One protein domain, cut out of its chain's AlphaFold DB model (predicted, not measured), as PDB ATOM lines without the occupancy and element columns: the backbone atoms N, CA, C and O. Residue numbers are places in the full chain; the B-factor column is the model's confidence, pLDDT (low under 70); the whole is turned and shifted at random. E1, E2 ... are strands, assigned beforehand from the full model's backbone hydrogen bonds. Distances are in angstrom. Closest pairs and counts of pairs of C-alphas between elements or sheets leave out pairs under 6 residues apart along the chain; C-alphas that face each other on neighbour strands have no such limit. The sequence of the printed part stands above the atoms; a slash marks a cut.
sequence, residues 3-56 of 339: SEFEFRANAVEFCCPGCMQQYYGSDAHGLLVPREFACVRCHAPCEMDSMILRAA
ATOM      1  N   SER A   3      50.266  11.521 -41.494       79.88
ATOM      2  CA  SER A   3      49.356  10.729 -42.328       79.88
ATOM      3  C   SER A   3      50.026   9.801 -43.347       79.88
ATOM      4  O   SER A   3      49.367   8.896 -43.857       79.88
ATOM      5  N   GLU A   4      51.311  10.001 -43.649       72.75
ATOM      6  CA  GLU A   4      52.077   9.198 -44.614       72.75
ATOM      7  C   GLU A   4      52.749   7.975 -43.975       72.75
ATOM      8  O   GLU A   4      53.356   7.162 -44.676       72.75
ATOM      9  N   PHE A   5      52.680   7.850 -42.649       75.69
ATOM     10  CA  PHE A   5      53.325   6.777 -41.903       75.69
ATOM     11  C   PHE A   5      52.291   5.760 -41.417       75.69
ATOM     12  O   PHE A   5      51.218   6.123 -40.951       75.69
ATOM     13  N   GLU A   6      52.625   4.472 -41.512       72.81
ATOM     14  CA  GLU A   6      51.848   3.404 -40.878       72.81
ATOM     15  C   GLU A   6      52.458   3.105 -39.506       72.81
ATOM     16  O   GLU A   6      53.652   2.808 -39.393       72.81
ATOM     17  N   PHE A   7      51.632   3.162 -38.466       82.50
ATOM     18  CA  PHE A   7      52.018   2.814 -37.108       82.50
ATOM     19  C   PHE A   7      51.325   1.519 -36.694       82.50
ATOM     20  O   PHE A   7      50.249   1.160 -37.167       82.50
ATOM     21  N   ARG A   8      51.922   0.784 -35.757       76.62
ATOM     22  CA  ARG A   8      51.176  -0.283 -35.090       76.62
ATOM     23  C   ARG A   8      50.074   0.369 -34.244       76.62
ATOM     24  O   ARG A   8      50.326   1.386 -33.602       76.62
ATOM     25  N   ALA A   9      48.870  -0.204 -34.230       83.50
ATOM     26  CA  ALA A   9      47.761   0.327 -33.432       83.50
ATOM     27  C   ALA A   9      48.190   0.566 -31.974       83.50
ATOM     28  O   ALA A   9      48.821  -0.301 -31.361       83.50
ATOM     29  N   ASN A  10      47.860   1.748 -31.443       86.50
ATOM     30  CA  ASN A  10      48.263   2.235 -30.115       86.50
ATOM     31  C   ASN A  10      49.781   2.374 -29.869       86.50
ATOM     32  O   ASN A  10      50.190   2.517 -28.719       86.50
ATOM     33  N   ALA A  11      50.638   2.336 -30.898       86.31
ATOM     34  CA  ALA A  11      52.082   2.526 -30.714       86.31
ATOM     35  C   ALA A  11      52.488   3.998 -30.550       86.31
ATOM     36  O   ALA A  11      53.543   4.290 -29.986       86.31
ATOM     37  N   VAL A  12      51.657   4.918 -31.044       90.62
ATOM     38  CA  VAL A  12      51.936   6.355 -31.082       90.62
ATOM     39  C   VAL A  12      50.761   7.127 -30.493       90.62
ATOM     40  O   VAL A  12      49.595   6.841 -30.769       90.62
ATOM     41  N   GLU A  13      51.096   8.105 -29.664       94.56
ATOM     42  CA  GLU A  13      50.226   9.158 -29.174       94.56
ATOM     43  C   GLU A  13      50.255  10.338 -30.131       94.56
ATOM     44  O   GLU A  13      51.309  10.900 -30.426       94.56
ATOM     45  N   PHE A  14      49.075  10.755 -30.560       96.19
ATOM     46  CA  PHE A  14      48.861  12.012 -31.244       96.19
ATOM     47  C   PHE A  14      48.471  13.045 -30.190       96.19
ATOM     48  O   PHE A  14      47.382  12.992 -29.618       96.19
ATOM     49  N   CYS A  15      49.367  13.979 -29.895       97.44
ATOM     50  CA  CYS A  15      49.151  15.028 -28.909       97.44
ATOM     51  C   CYS A  15      48.593  16.293 -29.576       97.44
ATOM     52  O   CYS A  15      49.149  16.799 -30.552       97.44
ATOM     53  N   CYS A  16      47.507  16.837 -29.017       97.75
ATOM     54  CA  CYS A  16      46.944  18.123 -29.432       97.75
ATOM     55  C   CYS A  16      47.999  19.244 -29.318       97.75
ATOM     56  O   CYS A  16      48.575  19.401 -28.238       97.75
ATOM     57  N   PRO A  17      48.198  20.082 -30.353       96.88
ATOM     58  CA  PRO A  17      49.237  21.117 -30.345       96.88
ATOM     59  C   PRO A  17      49.000  22.224 -29.303       96.88
ATOM     60  O   PRO A  17      49.946  22.875 -28.876       96.88
ATOM     61  N   GLY A  18      47.751  22.439 -28.868       96.81
ATOM     62  CA  GLY A  18      47.416  23.487 -27.898       96.81
ATOM     63  C   GLY A  18      47.572  23.077 -26.431       96.81
ATOM     64  O   GLY A  18      48.023  23.872 -25.615       96.81
ATOM     65  N   CYS A  19      47.176  21.853 -26.067       97.19
ATOM     66  CA  CYS A  19      47.119  21.422 -24.659       97.19
ATOM     67  C   CYS A  19      47.791  20.075 -24.370       97.19
ATOM     68  O   CYS A  19      47.692  19.580 -23.247       97.19
ATOM     69  N   MET A  20      48.435  19.464 -25.371       97.50
ATOM     70  CA  MET A  20      49.095  18.157 -25.281       97.50
ATOM     71  C   MET A  20      48.180  16.997 -24.859       97.50
ATOM     72  O   MET A  20      48.670  15.954 -24.436       97.50
ATOM     73  N   GLN A  21      46.855  17.141 -24.991       97.69
ATOM     74  CA  GLN A  21      45.928  16.025 -24.801       97.69
ATOM     75  C   GLN A  21      46.275  14.900 -25.784       97.69
ATOM     76  O   GLN A  21      46.349  15.146 -26.988       97.69
ATOM     77  N   GLN A  22      46.488  13.698 -25.257       97.12
ATOM     78  CA  GLN A  22      46.871  12.517 -26.027       97.12
ATOM     79  C   GLN A  22      45.653  11.796 -26.611       97.12
ATOM     80  O   GLN A  22      44.619  11.656 -25.950       97.12
ATOM     81  N   TYR A  23      45.816  11.315 -27.838       96.62
ATOM     82  CA  TYR A  23      44.873  10.476 -28.565       96.62
ATOM     83  C   TYR A  23      45.643   9.309 -29.188       96.62
ATOM     84  O   TYR A  23      46.798   9.474 -29.573       96.62
ATOM     85  N   TYR A  24      45.021   8.137 -29.296       94.75
ATOM     86  CA  TYR A  24      45.661   6.946 -29.862       94.75
ATOM     87  C   TYR A  24      45.034   6.589 -31.198       94.75
ATOM     88  O   TYR A  24      43.813   6.644 -31.357       94.75
ATOM     89  N   GLY A  25      45.880   6.202 -32.150       90.06
ATOM     90  CA  GLY A  25      45.413   5.692 -33.426       90.06
ATOM     91  C   GLY A  25      44.840   4.284 -33.283       90.06
ATOM     92  O   GLY A  25      45.543   3.356 -32.870       90.06
ATOM     93  N   SER A  26      43.555   4.148 -33.604       87.50
ATOM     94  CA  SER A  26      42.760   2.930 -33.421       87.50
ATOM     95  C   SER A  26      42.416   2.217 -34.728       87.50
ATOM     96  O   SER A  26      41.835   1.131 -34.684       87.50
ATOM     97  N   ASP A  27      42.762   2.788 -35.886       89.50
ATOM     98  CA  ASP A  27      42.509   2.136 -37.170       89.50
ATOM     99  C   ASP A  27      43.510   1.006 -37.480       89.50
ATOM    100  O   ASP A  27      44.446   0.720 -36.728       89.50
ATOM    101  N   ALA A  28      43.310   0.348 -38.625       81.00
ATOM    102  CA  ALA A  28      44.170  -0.743 -39.085       81.00
ATOM    103  C   ALA A  28      45.632  -0.322 -39.352       81.00
ATOM    104  O   ALA A  28      46.505  -1.186 -39.422       81.00
ATOM    105  N   HIS A  29      45.892   0.978 -39.492       79.94
ATOM    106  CA  HIS A  29      47.195   1.587 -39.756       79.94
ATOM    107  C   HIS A  29      47.747   2.355 -38.542       79.94
ATOM    108  O   HIS A  29      48.744   3.067 -38.673       79.94
ATOM    109  N   GLY A  30      47.102   2.240 -37.373       87.88
ATOM    110  CA  GLY A  30      47.479   2.961 -36.161       87.88
ATOM    111  C   GLY A  30      47.326   4.482 -36.256       87.88
ATOM    112  O   GLY A  30      48.061   5.202 -35.583       87.88
ATOM    113  N   LEU A  31      46.385   4.971 -37.065       92.88
ATOM    114  CA  LEU A  31      46.035   6.381 -37.251       92.88
ATOM    115  C   LEU A  31      44.732   6.757 -36.519       92.88
ATOM    116  O   LEU A  31      43.946   5.896 -36.108       92.88
ATOM    117  N   LEU A  32      44.511   8.065 -36.339       94.19
ATOM    118  CA  LEU A  32      43.315   8.614 -35.691       94.19
ATOM    119  C   LEU A  32      42.071   8.490 -36.575       94.19
ATOM    120  O   LEU A  32      42.094   8.804 -37.767       94.19
ATOM    121  N   VAL A  33      40.954   8.119 -35.946       94.81
ATOM    122  CA  VAL A  33      39.620   8.142 -36.554       94.81
ATOM    123  C   VAL A  33      38.667   8.866 -35.599       94.81
ATOM    124  O   VAL A  33      38.421   8.348 -34.507       94.81
ATOM    125  N   PRO A  34      38.111  10.036 -35.978       95.88
ATOM    126  CA  PRO A  34      38.306  10.769 -37.242       95.88
ATOM    127  C   PRO A  34      39.688  11.457 -37.364       95.88
ATOM    128  O   PRO A  34      40.360  11.690 -36.363       95.88
ATOM    129  N   ARG A  35      40.100  11.804 -38.599       95.25
ATOM    130  CA  ARG A  35      41.388  12.485 -38.895       95.25
ATOM    131  C   ARG A  35      41.415  13.963 -38.490       95.25
ATOM    132  O   ARG A  35      42.487  14.521 -38.271       95.25
ATOM    133  N   GLU A  36      40.238  14.567 -38.390       97.38
ATOM    134  CA  GLU A  36      40.023  15.943 -37.955       97.38
ATOM    135  C   GLU A  36      38.951  15.947 -36.866       97.38
ATOM    136  O   GLU A  36      37.894  15.331 -37.020       97.38
ATOM    137  N   PHE A  37      39.227  16.613 -35.748       97.62
ATOM    138  CA  PHE A  37      38.281  16.760 -34.643       97.62
ATOM    139  C   PHE A  37      38.644  17.957 -33.762       97.62
ATOM    140  O   PHE A  37      39.765  18.457 -33.785       97.62
ATOM    141  N   ALA A  38      37.701  18.422 -32.945       98.25
ATOM    142  CA  ALA A  38      37.992  19.419 -31.918       98.25
ATOM    143  C   ALA A  38      38.542  18.733 -30.663       98.25
ATOM    144  O   ALA A  38      37.947  17.775 -30.164       98.25
ATOM    145  N   CYS A  39      39.660  19.227 -30.125       98.06
ATOM    146  CA  CYS A  39      40.246  18.677 -28.906       98.06
ATOM    147  C   CYS A  39      39.235  18.692 -27.752       98.06
ATOM    148  O   CYS A  39      38.684  19.743 -27.431       98.06
ATOM    149  N   VAL A  40      39.054  17.567 -27.056       98.00
ATOM    150  CA  VAL A  40      38.073  17.462 -25.958       98.00
ATOM    151  C   VAL A  40      38.396  18.356 -24.760       98.00
ATOM    152  O   VAL A  40      37.521  18.630 -23.947       98.00
ATOM    153  N   ARG A  41      39.654  18.801 -24.634       97.88
ATOM    154  CA  ARG A  41      40.127  19.599 -23.498       97.88
ATOM    155  C   ARG A  41      40.157  21.098 -23.781       97.88
ATOM    156  O   ARG A  41      39.715  21.874 -22.944       97.88
ATOM    157  N   CYS A  42      40.730  21.513 -24.909       97.81
ATOM    158  CA  CYS A  42      40.897  22.934 -25.240       97.81
ATOM    159  C   CYS A  42      40.018  23.411 -26.401       97.81
ATOM    160  O   CYS A  42      40.106  24.578 -26.766       97.81
ATOM    161  N   HIS A  43      39.225  22.525 -27.008       97.81
ATOM    162  CA  HIS A  43      38.371  22.791 -28.172       97.81
ATOM    163  C   HIS A  43      39.088  23.329 -29.421       97.81
ATOM    164  O   HIS A  43      38.432  23.636 -30.413       97.81
ATOM    165  N   ALA A  44      40.424  23.394 -29.420       97.50
ATOM    166  CA  ALA A  44      41.192  23.759 -30.601       97.50
ATOM    167  C   ALA A  44      40.988  22.713 -31.716       97.50
ATOM    168  O   ALA A  44      40.959  21.510 -31.411       97.50
ATOM    169  N   PRO A  45      40.872  23.139 -32.987       97.50
ATOM    170  CA  PRO A  45      40.812  22.214 -34.111       97.50
ATOM    171  C   PRO A  45      42.115  21.411 -34.172       97.50
ATOM    172  O   PRO A  45      43.208  21.975 -34.139       97.50
ATOM    173  N   CYS A  46      41.993  20.088 -34.196       97.56
ATOM    174  CA  CYS A  46      43.100  19.151 -34.325       97.56
ATOM    175  C   CYS A  46      42.974  18.443 -35.666       97.56
ATOM    176  O   CYS A  46      42.053  17.659 -35.880       97.56
ATOM    177  N   GLU A  47      43.924  18.717 -36.547       97.44
ATOM    178  CA  GLU A  47      44.147  17.949 -37.765       97.44
ATOM    179  C   GLU A  47      45.308  16.991 -37.503       97.44
ATOM    180  O   GLU A  47      46.340  17.420 -36.986       97.44
ATOM    181  N   MET A  48      45.162  15.706 -37.832       94.94
ATOM    182  CA  MET A  48      46.163  14.670 -37.534       94.94
ATOM    183  C   MET A  48      47.586  15.058 -37.972       94.94
ATOM    184  O   MET A  48      48.545  14.782 -37.253       94.94
ATOM    185  N   ASP A  49      47.725  15.747 -39.109       95.44
ATOM    186  CA  ASP A  49      49.022  16.177 -39.640       95.44
ATOM    187  C   ASP A  49      49.661  17.352 -38.884       95.44
ATOM    188  O   ASP A  49      50.871  17.564 -38.978       95.44
ATOM    189  N   SER A  50      48.869  18.071 -38.087       94.12
ATOM    190  CA  SER A  50      49.310  19.156 -37.201       94.12
ATOM    191  C   SER A  50      49.622  18.694 -35.769       94.12
ATOM    192  O   SER A  50      50.122  19.477 -34.959       94.12
ATOM    193  N   MET A  51      49.310  17.438 -35.430       94.94
ATOM    194  CA  MET A  51      49.477  16.900 -34.079       94.94
ATOM    195  C   MET A  51      50.915  16.443 -33.817       94.94
ATOM    196  O   MET A  51      51.617  15.953 -34.699       94.94
ATOM    197  N   ILE A  52      51.355  16.588 -32.567       94.38
ATOM    198  CA  ILE A  52      52.697  16.180 -32.140       94.38
ATOM    199  C   ILE A  52      52.672  14.680 -31.853       94.38
ATOM    200  O   ILE A  52      51.889  14.227 -31.025       94.38
ATOM    201  N   LEU A  53      53.538  13.909 -32.507       92.50
ATOM    202  CA  LEU A  53      53.640  12.468 -32.282       92.50
ATOM    203  C   LEU A  53      54.582  12.155 -31.115       92.50
ATOM    204  O   LEU A  53      55.695  12.683 -31.047       92.50
ATOM    205  N   ARG A  54      54.165  11.255 -30.224       90.94
ATOM    206  CA  ARG A  54      55.003  10.683 -29.157       90.94
ATOM    207  C   ARG A  54      54.824   9.171 -29.116       90.94
ATOM    208  O   ARG A  54      53.758   8.671 -29.445       90.94
ATOM    209  N   ALA A  55      55.849   8.427 -28.717       88.81
ATOM    210  CA  ALA A  55      55.670   7.001 -28.449       88.81
ATOM    211  C   ALA A  55      54.690   6.819 -27.281       88.81
ATOM    212  O   ALA A  55      54.772   7.547 -26.288       88.81
ATOM    213  N   ALA A  56      53.766   5.866 -27.402       89.38
ATOM    214  CA  ALA A  56      52.835   5.572 -26.322       89.38
ATOM    215  C   ALA A  56      53.577   5.022 -25.083       89.38
ATOM    216  O   ALA A  56      54.558   4.288 -25.218       89.38
TER     217      ALA A  56
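This is residues 3 to 56 of the 339 residues of an uncharacterized protein of Phycisphaerales bacterium (UniProt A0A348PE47). With little regular structure, this is a small body of loops with two separate pieces of sheet: a three-strand antiparallel sheet, E2 - E1 - E5, and a two-strand hairpin, E3 and E4. The turns of hairpins E1-E2 and E3-E4 lie toward the same end. The printed part has 54 residues, 17 in five named strands, E1 to E5 along the chain, and no named helix: all strand, compact, radius of gyration of the C-alphas 10.0 A, spans 27 by 18 by 16 A.

E1, residues 12 to 15, begins at C-alpha 12 (51.936, 6.355, -31.082) and measures 9.4 A. E2 is residues 22 to 24. E5, residues 52 to 55, measures 10.3 A and ends at C-alpha 55 (55.670, 7.001, -28.449). E3 is 36 to 38, E4 45 to 47.

Inner strand E1 pairs with E5 (N 13 and O 54, 2.7 A) and E2 (N 14 and O 23, 2.8 A). E3 pairs with E4 (N 46 and O 37, 2.8 A). E1 and E4 are apart.

The farthest C-alphas, Ala 28 and Cys 42, are 27.6 A apart. The link E2 to E3 is long. The printed part has no cut, and no printed residue is under 70 in pLDDT.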